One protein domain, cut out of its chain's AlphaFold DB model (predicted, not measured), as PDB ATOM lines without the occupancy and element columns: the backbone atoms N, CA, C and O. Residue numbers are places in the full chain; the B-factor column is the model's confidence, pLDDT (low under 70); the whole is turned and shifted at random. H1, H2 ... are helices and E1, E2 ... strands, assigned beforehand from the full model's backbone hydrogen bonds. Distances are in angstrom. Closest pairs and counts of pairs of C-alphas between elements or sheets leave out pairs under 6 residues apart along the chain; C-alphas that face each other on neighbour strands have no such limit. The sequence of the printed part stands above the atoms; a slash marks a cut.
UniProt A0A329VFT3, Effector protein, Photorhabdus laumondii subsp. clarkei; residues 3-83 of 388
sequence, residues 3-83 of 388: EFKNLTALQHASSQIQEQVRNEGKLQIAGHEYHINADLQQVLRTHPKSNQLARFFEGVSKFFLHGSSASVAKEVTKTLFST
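What this domain is: This is residues 3 to 83 of the 388 residues of the protein "Effector protein" of Photorhabdus laumondii subsp. clarkei (UniProt A0A329VFT3). A small three-stranded sheet, E1, E2 and E3, has its longest helix, H4, laid over one face along the strands, with H2 at one end of the body and H1 packed on H4. H3 lies at the opposite end of the long axis, away from the other helices and the sheet, and near it residues 49 to 54 stick out, of which 52 to 54 belong to H3. The printed part has 81 residues, with four named helices and three named strands in the order H1 H2 E1 E2 E3 H3 H4, a mixed class of helices and strands. The sheet's order is E1, E2, E3, all antiparallel. The whole is compact, with a radius of gyration of the C-alphas of 12.7 A, and only just elongated, spanning 36 by 24 by 18 A.

How they stand to each other: Look first at E1, residues 26 to 29, E2, residues 32 to 37, and E3, residues 42 to 45: they form a meander, each strand the antiparallel neighbour of the one before, in two hairpins. Between E1 and E2 you will find N 27 and O 34 at 2.9 A, and between E2 and E3 N 35 and O 44 at 2.8 A, both within hydrogen-bond range. H4, residues 69 to 81, is on the sheet at a height of 8.2 A, over E2 and E3; it runs along the strands, at 21 degrees to E3 on the local plane. The closest C-alphas of E3 and H4, Val 43 and Thr 77, are 5.2 A apart. H2, residues 15 to 24, is on the same face as H4, and the two make two layers with the sheet, helices on one face of it. H2 only just stands up from the sheet, rising 42 degrees. H2 and H4 only just touch, with 3 pairs of C-alphas within 8 A, through residue 80 of H4 alone; the closest C-alphas are Gln 18 and Leu 80, 6.3 A. H1, residues 7 to 11, only grazes the sheet and touches H4, closest at the C-alphas of Gln 11 and Thr 79, 6.2 A. H3, residues 52 to 61, is not on the sheet and touches no helix. In H1, H2, H3 and H4 every O i to N i+4 pair is within hydrogen-bond range.

Where its parts are: Find C-alpha 7 at (164.515, 117.255, 154.356), where H1 begins. E2 starts at C-alpha 32, (165.123, 127.479, 149.642), and runs 16.2 A; E1 measures 10.3 A and E3 9.9 A. H2 is 14.4 A long, H3 14.5 A, and H4 17.8 A, ending at C-alpha 81, (158.047, 121.072, 166.756).

The domain as a whole: The C-alphas farthest apart are those of Gln 16 and Gln 52, 37.4 A. The printed part has no cut, and no link is long. Treat residues 47 to 67 with care: their pLDDT is under 70, and H3 has a mean of 48.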
ATOM      1  N   GLU A   3     171.913 125.314 156.923       87.31
ATOM      2  CA  GLU A   3     171.517 124.774 155.621       87.31
ATOM      3  C   GLU A   3     171.540 123.241 155.611       87.31
ATOM      4  O   GLU A   3     172.505 122.609 156.042       87.31
ATOM      5  N   PHE A   4     170.492 122.638 155.047       86.19
ATOM      6  CA  PHE A   4     170.402 121.206 154.791       86.19
ATOM      7  C   PHE A   4     170.226 120.927 153.300       86.19
ATOM      8  O   PHE A   4     169.440 121.570 152.601       86.19
ATOM      9  N   LYS A   5     170.910 119.887 152.813       81.94
ATOM     10  CA  LYS A   5     170.813 119.454 151.409       81.94
ATOM     11  C   LYS A   5     169.403 118.996 151.029       81.94
ATOM     12  O   LYS A   5     168.988 119.184 149.893       81.94
ATOM     13  N   ASN A   6     168.678 118.385 151.964       82.69
ATOM     14  CA  ASN A   6     167.300 117.933 151.798       82.69
ATOM     15  C   ASN A   6     166.621 117.759 153.170       82.69
ATOM     16  O   ASN A   6     167.258 117.876 154.217       82.69
ATOM     17  N   LEU A   7     165.321 117.463 153.153       82.31
ATOM     18  CA  LEU A   7     164.515 117.255 154.356       82.31
ATOM     19  C   LEU A   7     164.980 116.053 155.193       82.31
ATOM     20  O   LEU A   7     164.981 116.116 156.419       82.31
ATOM     21  N   THR A   8     165.412 114.976 154.541       83.75
ATOM     22  CA  THR A   8     165.914 113.773 155.212       83.75
ATOM     23  C   THR A   8     167.144 114.085 156.062       83.75
ATOM     24  O   THR A   8     167.262 113.572 157.171       83.75
ATOM     25  N   ALA A   9     168.030 114.970 155.599       84.88
ATOM     26  CA  ALA A   9     169.197 115.405 156.364       84.88
ATOM     27  C   ALA A   9     168.808 116.149 157.654       84.88
ATOM     28  O   ALA A   9     169.461 115.963 158.674       84.88
ATOM     29  N   LEU A  10     167.727 116.938 157.632       85.75
ATOM     30  CA  LEU A  10     167.188 117.571 158.838       85.75
ATOM     31  C   LEU A  10     166.571 116.538 159.794       85.75
ATOM     32  O   LEU A  10     166.791 116.603 161.001       85.75
ATOM     33  N   GLN A  11     165.819 115.570 159.262       85.31
ATOM     34  CA  GLN A  11     165.182 114.516 160.062       85.31
ATOM     35  C   GLN A  11     166.198 113.643 160.813       85.31
ATOM     36  O   GLN A  11     165.912 113.207 161.923       85.31
ATOM     37  N   HIS A  12     167.382 113.425 160.234       87.19
ATOM     38  CA  HIS A  12     168.474 112.664 160.853       87.19
ATOM     39  C   HIS A  12     169.468 113.538 161.636       87.19
ATOM     40  O   HIS A  12     170.450 113.020 162.166       87.19
ATOM     41  N   ALA A  13     169.254 114.856 161.694       87.25
ATOM     42  CA  ALA A  13     170.091 115.742 162.490       87.25
ATOM     43  C   ALA A  13     169.924 115.433 163.985       87.25
ATOM     44  O   ALA A  13     168.843 115.043 164.428       87.25
ATOM     45  N   SER A  14     170.982 115.632 164.773       87.44
ATOM     46  CA  SER A  14     170.896 115.460 166.224       87.44
ATOM     47  C   SER A  14     169.907 116.453 166.839       87.44
ATOM     48  O   SER A  14     169.695 117.551 166.314       87.44
ATOM     49  N   SER A  15     169.346 116.104 167.999       82.69
ATOM     50  CA  SER A  15     168.421 116.976 168.735       82.69
ATOM     51  C   SER A  15     169.022 118.357 169.021       82.69
ATOM     52  O   SER A  15     168.322 119.357 168.914       82.69
ATOM     53  N   GLN A  16     170.333 118.425 169.289       85.44
ATOM     54  CA  GLN A  16     171.059 119.679 169.506       85.44
ATOM     55  C   GLN A  16     171.067 120.572 168.256       85.44
ATOM     56  O   GLN A  16     170.863 121.779 168.354       85.44
ATOM     57  N   ILE A  17     171.257 119.988 167.067       85.00
ATOM     58  CA  ILE A  17     171.214 120.735 165.804       85.00
ATOM     59  C   ILE A  17     169.785 121.205 165.524       85.00
ATOM     60  O   ILE A  17     169.585 122.352 165.134       85.00
ATOM     61  N   GLN A  18     168.778 120.359 165.746       84.88
ATOM     62  CA  GLN A  18     167.374 120.747 165.569       84.88
ATOM     63  C   GLN A  18     166.966 121.872 166.531       84.88
ATOM     64  O   GLN A  18     166.236 122.783 166.148       84.88
ATOM     65  N   GLU A  19     167.467 121.849 167.764       83.25
ATOM     66  CA  GLU A  19     167.264 122.920 168.734       83.25
ATOM     67  C   GLU A  19     167.951 124.221 168.311       83.25
ATOM     68  O   GLU A  19     167.323 125.278 168.336       83.25
ATOM     69  N   GLN A  20     169.190 124.144 167.822       84.94
ATOM     70  CA  GLN A  20     169.880 125.299 167.255       84.94
ATOM     71  C   GLN A  20     169.097 125.895 166.076       84.94
ATOM     72  O   GLN A  20     168.921 127.109 166.010       84.94
ATOM     73  N   VAL A  21     168.549 125.052 165.191       85.31
ATOM     74  CA  VAL A  21     167.680 125.492 164.090       85.31
ATOM     75  C   VAL A  21     166.475 126.266 164.621       85.31
ATOM     76  O   VAL A  21     166.204 127.354 164.118       85.31
ATOM     77  N   ARG A  22     165.781 125.769 165.657       84.94
ATOM     78  CA  ARG A  22     164.634 126.477 166.262       84.94
ATOM     79  C   ARG A  22     164.999 127.887 166.738       84.94
ATOM     80  O   ARG A  22     164.191 128.797 166.577       84.94
ATOM     81  N   ASN A  23     166.212 128.064 167.256       81.75
ATOM     82  CA  ASN A  23     166.683 129.323 167.835       81.75
ATOM     83  C   ASN A  23     167.228 130.323 166.796       81.75
ATOM     84  O   ASN A  23     167.275 131.519 167.065       81.75
ATOM     85  N   GLU A  24     167.628 129.869 165.603       81.44
ATOM     86  CA  GLU A  24     168.212 130.740 164.570       81.44
ATOM     87  C   GLU A  24     167.181 131.576 163.786       81.44
ATOM     88  O   GLU A  24     167.557 132.506 163.070       81.44
ATOM     89  N   GLY A  25     165.886 131.244 163.867       81.44
ATOM     90  CA  GLY A  25     164.804 131.986 163.201       81.44
ATOM     91  C   GLY A  25     164.751 131.842 161.669       81.44
ATOM     92  O   GLY A  25     163.790 132.289 161.034       81.44
ATOM     93  N   LYS A  26     165.752 131.208 161.044       87.19
ATOM     94  CA  LYS A  26     165.833 130.942 159.599       87.19
ATOM     95  C   LYS A  26     166.521 129.611 159.306       87.19
ATOM     96  O   LYS A  26     167.462 129.229 159.991       87.19
ATOM     97  N   LEU A  27     166.090 128.958 158.233       88.12
ATOM     98  CA  LEU A  27     166.560 127.644 157.799       88.12
ATOM     99  C   LEU A  27     166.596 127.576 156.273       88.12
ATOM    100  O   LEU A  27     165.657 128.027 155.624       88.12
ATOM    101  N   GLN A  28     167.629 126.964 155.700       86.94
ATOM    102  CA  GLN A  28     167.694 126.689 154.266       86.94
ATOM    103  C   GLN A  28     167.597 125.185 154.001       86.94
ATOM    104  O   GLN A  28     168.310 124.397 154.618       86.94
ATOM    105  N   ILE A  29     166.719 124.772 153.084       82.56
ATOM    106  CA  ILE A  29     166.610 123.373 152.643       82.56
ATOM    107  C   ILE A  29     166.595 123.333 151.124       82.56
ATOM    108  O   ILE A  29     165.740 123.963 150.502       82.56
ATOM    109  N   ALA A  30     167.528 122.581 150.536       81.56
ATOM    110  CA  ALA A  30     167.656 122.431 149.084       81.56
ATOM    111  C   ALA A  30     167.672 123.786 148.338       81.56
ATOM    112  O   ALA A  30     167.019 123.949 147.310       81.56
ATOM    113  N   GLY A  31     168.381 124.783 148.883       77.50
ATOM    114  CA  GLY A  31     168.485 126.120 148.286       77.50
ATOM    115  C   GLY A  31     167.294 127.059 148.533       77.50
ATOM    116  O   GLY A  31     167.295 128.179 148.028       77.50
ATOM    117  N   HIS A  32     166.279 126.644 149.300       80.75
ATOM    118  CA  HIS A  32     165.123 127.479 149.642       80.75
ATOM    119  C   HIS A  32     165.173 127.966 151.094       80.75
ATOM    120  O   HIS A  32     165.345 127.158 152.005       80.75
ATOM    121  N   GLU A  33     164.976 129.273 151.310       86.06
ATOM    122  CA  GLU A  33     164.891 129.876 152.647       86.06
ATOM    123  C   GLU A  33     163.492 129.700 153.264       86.06
ATOM    124  O   GLU A  33     162.443 129.965 152.660       86.06
ATOM    125  N   TYR A  34     163.489 129.315 154.528       87.50
ATOM    126  CA  TYR A  34     162.327 129.186 155.385       87.50
ATOM    127  C   TYR A  34     162.543 130.024 156.643       87.50
ATOM    128  O   TYR A  34     163.640 130.069 157.202       87.50
ATOM    129  N   HIS A  35     161.485 130.685 157.093       90.19
ATOM    130  CA  HIS A  35     161.473 131.429 158.341       90.19
ATOM    131  C   HIS A  35     160.876 130.557 159.440       90.19
ATOM    132  O   HIS A  35     159.861 129.893 159.231       90.19
ATOM    133  N   ILE A  36     161.499 130.561 160.610       89.38
ATOM    134  CA  ILE A  36     161.012 129.846 161.781       89.38
ATOM    135  C   ILE A  36     160.313 130.865 162.668       89.38
ATOM    136  O   ILE A  36     160.949 131.759 163.218       89.38
ATOM    137  N   ASN A  37     158.998 130.720 162.790       88.94
ATOM    138  CA  ASN A  37     158.198 131.475 163.734       88.94
ATOM    139  C   ASN A  37     158.156 130.689 165.052       88.94
ATOM    140  O   ASN A  37     157.423 129.703 165.167       88.94
ATOM    141  N   ALA A  38     158.985 131.102 166.012       86.00
ATOM    142  CA  ALA A  38     159.074 130.465 167.323       86.00
ATOM    143  C   ALA A  38     157.782 130.644 168.142       86.00
ATOM    144  O   ALA A  38     157.339 129.685 168.772       86.00
ATOM    145  N   ASP A  39     157.134 131.810 168.038       86.19
ATOM    146  CA  ASP A  39     155.899 132.153 168.764       86.19
ATOM    147  C   ASP A  39     154.707 131.277 168.356       86.19
ATOM    148  O   ASP A  39     153.778 131.063 169.132       86.19
ATOM    149  N   LEU A  40     154.729 130.747 167.130       91.06
ATOM    150  CA  LEU A  40     153.723 129.810 166.618       91.06
ATOM    151  C   LEU A  40     154.238 128.376 166.511       91.06
ATOM    152  O   LEU A  40     153.492 127.503 166.070       91.06
ATOM    153  N   GLN A  41     155.512 128.131 166.841       90.56
ATOM    154  CA  GLN A  41     156.203 126.867 166.577       90.56
ATOM    155  C   GLN A  41     155.902 126.325 165.166       90.56
ATOM    156  O   GLN A  41     155.460 125.186 164.959       90.56
ATOM    157  N   GLN A  42     156.105 127.191 164.172       91.88
ATOM    158  CA  GLN A  42     155.801 126.913 162.774       91.88
ATOM    159  C   GLN A  42     156.934 127.366 161.862       91.88
ATOM    160  O   GLN A  42     157.516 128.434 162.033       91.88
ATOM    161  N   VAL A  43     157.198 126.576 160.825       88.62
ATOM    162  CA  VAL A  43     158.057 126.991 159.722       88.62
ATOM    163  C   VAL A  43     157.204 127.569 158.601       88.62
ATOM    164  O   VAL A  43     156.299 126.921 158.073       88.62
ATOM    165  N   LEU A  44     157.502 128.813 158.247       86.25
ATOM    166  CA  LEU A  44     156.865 129.568 157.185       86.25
ATOM    167  C   LEU A  44     157.787 129.614 155.973       86.25
ATOM    168  O   LEU A  44     158.999 129.808 156.069       86.25
ATOM    169  N   ARG A  45     157.198 129.473 154.793       81.19
ATOM    170  CA  ARG A  45     157.921 129.724 153.554       81.19
ATOM    171  C   ARG A  45     158.233 131.218 153.459       81.19
ATOM    172  O   ARG A  45     157.316 132.035 153.520       81.19
ATOM    173  N   THR A  46     159.487 131.574 153.193       70.38
ATOM    174  CA  THR A  46     159.777 132.927 152.709       70.38
ATOM    175  C   THR A  46     159.430 133.011 151.222       70.38
ATOM    176  O   THR A  46     159.871 132.204 150.398       70.38
ATOM    177  N   HIS A  47     158.555 133.945 150.846       57.59
ATOM    178  CA  HIS A  47     158.347 134.219 149.429       57.59
ATOM    179  C   HIS A  47     159.652 134.774 148.844       57.59
ATOM    180  O   HIS A  47     160.207 135.714 149.419       57.59
ATOM    181  N   PRO A  48     160.140 134.245 147.706       49.34
ATOM    182  CA  PRO A  48     161.303 134.825 147.058       49.34
ATOM    183  C   PRO A  48     160.980 136.279 146.702       49.34
ATOM    184  O   PRO A  48     159.981 136.560 146.028       49.34
ATOM    185  N   LYS A  49     161.814 137.209 147.177       43.69
ATOM    186  CA  LYS A  49     161.760 138.603 146.742       43.69
ATOM    187  C   LYS A  49     162.038 138.616 145.231       43.69
ATOM    188  O   LYS A  49     163.096 138.193 144.783       43.69
ATOM    189  N   SER A  50     161.027 139.031 144.465       42.22
ATOM    190  CA  SER A  50     161.111 139.502 143.074       42.22
ATOM    191  C   SER A  50     161.786 138.598 142.024       42.22
ATOM    192  O   SER A  50     162.796 138.991 141.449       42.22
ATOM    193  N   ASN A  51     161.196 137.453 141.652       47.84
ATOM    194  CA  ASN A  51     161.418 136.953 140.284       47.84
ATOM    195  C   ASN A  51     160.296 136.037 139.768       47.84
ATOM    196  O   ASN A  51     159.998 135.001 140.362       47.84
ATOM    197  N   GLN A  52     159.676 136.404 138.641       49.19
ATOM    198  CA  GLN A  52     158.630 135.606 137.977       49.19
ATOM    199  C   GLN A  52     159.157 134.233 137.513       49.19
ATOM    200  O   GLN A  52     158.433 133.242 137.582       49.19
ATOM    201  N   LEU A  53     160.445 134.151 137.163       45.56
ATOM    202  CA  LEU A  53     161.156 132.906 136.847       45.56
ATOM    203  C   LEU A  53     161.183 131.919 138.027       45.56
ATOM    204  O   LEU A  53     160.960 130.729 137.831       45.56
ATOM    205  N   ALA A  54     161.357 132.399 139.261       49.00
ATOM    206  CA  ALA A  54     161.361 131.539 140.447       49.00
ATOM    207  C   ALA A  54     159.976 130.926 140.732       49.00
ATOM    208  O   ALA A  54     159.887 129.791 141.194       49.00
ATOM    209  N   ARG A  55     158.887 131.642 140.406       51.81
ATOM    210  CA  ARG A  55     157.509 131.119 140.497       51.81
ATOM    211  C   ARG A  55     157.210 130.082 139.407       51.81
ATOM    212  O   ARG A  55     156.484 129.129 139.669       51.81
ATOM    213  N   PHE A  56     157.777 130.255 138.209       51.34
ATOM    214  CA  PHE A  56     157.647 129.307 137.098       51.34
ATOM    215  C   PHE A  56     158.366 127.985 137.391       51.34
ATOM    216  O   PHE A  56     157.743 126.928 137.307       51.34
ATOM    217  N   PHE A  57     159.630 128.033 137.831       48.97
ATOM    218  CA  PHE A  57     160.359 126.821 138.221       48.97
ATOM    219  C   PHE A  57     159.677 126.095 139.382       48.97
ATOM    220  O   PHE A  57     159.578 124.880 139.340       48.97
ATOM    221  N   GLU A  58     159.084 126.804 140.344       51.06
ATOM    222  CA  GLU A  58     158.306 126.173 141.415       51.06
ATOM    223  C   GLU A  58     157.047 125.431 140.915       51.06
ATOM    224  O   GLU A  58     156.646 124.419 141.493       51.06
ATOM    225  N   GLY A  59     156.435 125.895 139.820       48.44
ATOM    226  CA  GLY A  59     155.345 125.193 139.138       48.44
ATOM    227  C   GLY A  59     155.792 123.895 138.458       48.44
ATOM    228  O   GLY A  59     155.024 122.937 138.427       48.44
ATOM    229  N   VAL A  60     157.039 123.842 137.981       44.91
ATOM    230  CA  VAL A  60     157.639 122.670 137.320       44.91
ATOM    231  C   VAL A  60     158.235 121.690 138.344       44.91
ATOM    232  O   VAL A  60     158.070 120.481 138.199       44.91
ATOM    233  N   SER A  61     158.821 122.174 139.446       40.94
ATOM    234  CA  SER A  61     159.323 121.347 140.557       40.94
ATOM    235  C   SER A  61     158.218 120.570 141.280       40.94
ATOM    236  O   SER A  61     158.483 119.508 141.833       40.94
ATOM    237  N   LYS A  62     156.961 121.043 141.234       48.28
ATOM    238  CA  LYS A  62     155.794 120.278 141.718       48.28
ATOM    239  C   LYS A  62     155.644 118.913 141.038       48.28
ATOM    240  O   LYS A  62     155.031 118.030 141.630       48.28
ATOM    241  N   PHE A  63     156.166 118.751 139.823       40.31
ATOM    242  CA  PHE A  63     156.048 117.517 139.050       40.31
ATOM    243  C   PHE A  63     157.212 116.543 139.255       40.31
ATOM    244  O   PHE A  63     157.050 115.359 138.971       40.31
ATOM    245  N   PHE A  64     158.360 116.994 139.770       44.56
ATOM    246  CA  PHE A  64     159.551 116.156 139.855       44.56
ATOM    247  C   PHE A  64     160.293 116.374 141.183       44.56
ATOM    248  O   PHE A  64     160.947 117.385 141.412       44.56
ATOM    249  N   LEU A  65     160.225 115.345 142.035       47.56
ATOM    250  CA  LEU A  65     161.180 114.974 143.092       47.56
ATOM    251  C   LEU A  65     161.024 115.566 144.503       47.56
ATOM    252  O   LEU A  65     161.433 114.887 145.440       47.56
ATOM    253  N   HIS A  66     160.418 116.735 144.720       52.41
ATOM    254  CA  HIS A  66     160.247 117.281 146.080       52.41
ATOM    255  C   HIS A  66     158.890 117.987 146.187       52.41
ATOM    256  O   HIS A  66     158.581 118.853 145.372       52.41
ATOM    257  N   GLY A  67     158.046 117.597 147.151       58.97
ATOM    258  CA  GLY A  67     156.715 118.192 147.337       58.97
ATOM    259  C   GLY A  67     156.761 119.726 147.416       58.97
ATOM    260  O   GLY A  67     157.805 120.306 147.694       58.97
ATOM    261  N   SER A  68     155.631 120.402 147.167       71.75
ATOM    262  CA  SER A  68     155.578 121.878 147.154       71.75
ATOM    263  C   SER A  68     156.279 122.518 148.367       71.75
ATOM    264  O   SER A  68     156.273 121.947 149.455       71.75
ATOM    265  N   SER A  69     156.828 123.727 148.231       73.75
ATOM    266  CA  SER A  69     157.498 124.444 149.334       73.75
ATOM    267  C   SER A  69     156.647 124.547 150.609       73.75
ATOM    268  O   SER A  69     157.181 124.473 151.713       73.75
ATOM    269  N   ALA A  70     155.321 124.628 150.470       76.12
ATOM    270  CA  ALA A  70     154.370 124.545 151.579       76.12
ATOM    271  C   ALA A  70     154.328 123.151 152.236       76.12
ATOM    272  O   ALA A  70     154.274 123.042 153.458       76.12
ATOM    273  N   SER A  71     154.395 122.080 151.440       80.88
ATOM    274  CA  SER A  71     154.530 120.704 151.935       80.88
ATOM    275  C   SER A  71     155.848 120.500 152.680       80.88
ATOM    276  O   SER A  71     155.850 119.857 153.727       80.88
ATOM    277  N   VAL A  72     156.950 121.068 152.180       82.88
ATOM    278  CA  VAL A  72     158.251 121.020 152.865       82.88
ATOM    279  C   VAL A  72     158.169 121.770 154.190       82.88
ATOM    280  O   VAL A  72     158.487 121.194 155.221       82.88
ATOM    281  N   ALA A  73     157.649 123.000 154.206       85.00
ATOM    282  CA  ALA A  73     157.476 123.774 155.436       85.00
ATOM    283  C   ALA A  73     156.617 123.036 156.485       85.00
ATOM    284  O   ALA A  73     156.944 123.043 157.674       85.00
ATOM    285  N   LYS A  74     155.553 122.346 156.051       85.88
ATOM    286  CA  LYS A  74     154.708 121.517 156.924       85.88
ATOM    287  C   LYS A  74     155.484 120.350 157.539       85.88
ATOM    288  O   LYS A  74     155.375 120.125 158.743       85.88
ATOM    289  N   GLU A  75     156.263 119.625 156.744       86.69
ATOM    290  CA  GLU A  75     157.019 118.475 157.249       86.69
ATOM    291  C   GLU A  75     158.194 118.910 158.135       86.69
ATOM    292  O   GLU A  75     158.403 118.333 159.195       86.69
ATOM    293  N   VAL A  76     158.877 120.006 157.790       87.12
ATOM    294  CA  VAL A  76     159.898 120.634 158.647       87.12
ATOM    295  C   VAL A  76     159.300 121.060 159.986       87.12
ATOM    296  O   VAL A  76     159.890 120.810 161.034       87.12
ATOM    297  N   THR A  77     158.111 121.669 159.967       88.94
ATOM    298  CA  THR A  77     157.392 122.042 161.192       88.94
ATOM    299  C   THR A  77     157.158 120.821 162.077       88.94
ATOM    300  O   THR A  77     157.413 120.877 163.277       88.94
ATOM    301  N   LYS A  78     156.718 119.702 161.494       87.75
ATOM    302  CA  LYS A  78     156.533 118.444 162.224       87.75
ATOM    303  C   LYS A  78     157.856 117.943 162.811       87.75
ATOM    304  O   LYS A  78     157.905 117.623 163.992       87.75
ATOM    305  N   THR A  79     158.930 117.927 162.023       87.25
ATOM    306  CA  THR A  79     160.257 117.486 162.480       87.25
ATOM    307  C   THR A  79     160.777 118.322 163.650       87.25
ATOM    308  O   THR A  79     161.270 117.759 164.619       87.25
ATOM    309  N   LEU A  80     160.640 119.648 163.596       87.19
ATOM    310  CA  LEU A  80     161.200 120.541 164.613       87.19
ATOM    311  C   LEU A  80     160.313 120.704 165.856       87.19
ATOM    312  O   LEU A  80     160.836 120.915 166.951       87.19
ATOM    313  N   PHE A  81     158.986 120.644 165.709       89.75
ATOM    314  CA  PHE A  81     158.047 121.072 166.756       89.75
ATOM    315  C   PHE A  81     157.093 119.981 167.267       89.75
ATOM    316  O   PHE A  81     156.355 120.220 168.225       89.75
ATOM    317  N   SER A  82     157.133 118.763 166.714       85.06
ATOM    318  CA  SER A  82     156.442 117.585 167.277       85.06
ATOM    319  C   SER A  82     157.327 116.763 168.230       85.06
ATOM    320  O   SER A  82     157.103 115.571 168.409       85.06
ATOM    321  N   THR A  83     158.341 117.395 168.829       85.50
ATOM    322  CA  THR A  83     159.273 116.788 169.800       85.50
ATOM    323  C   THR A  83     158.882 117.113 171.244       85.50
ATOM    324  O   THR A  83     158.298 118.172 171.484       85.50
TER     325      THR A  83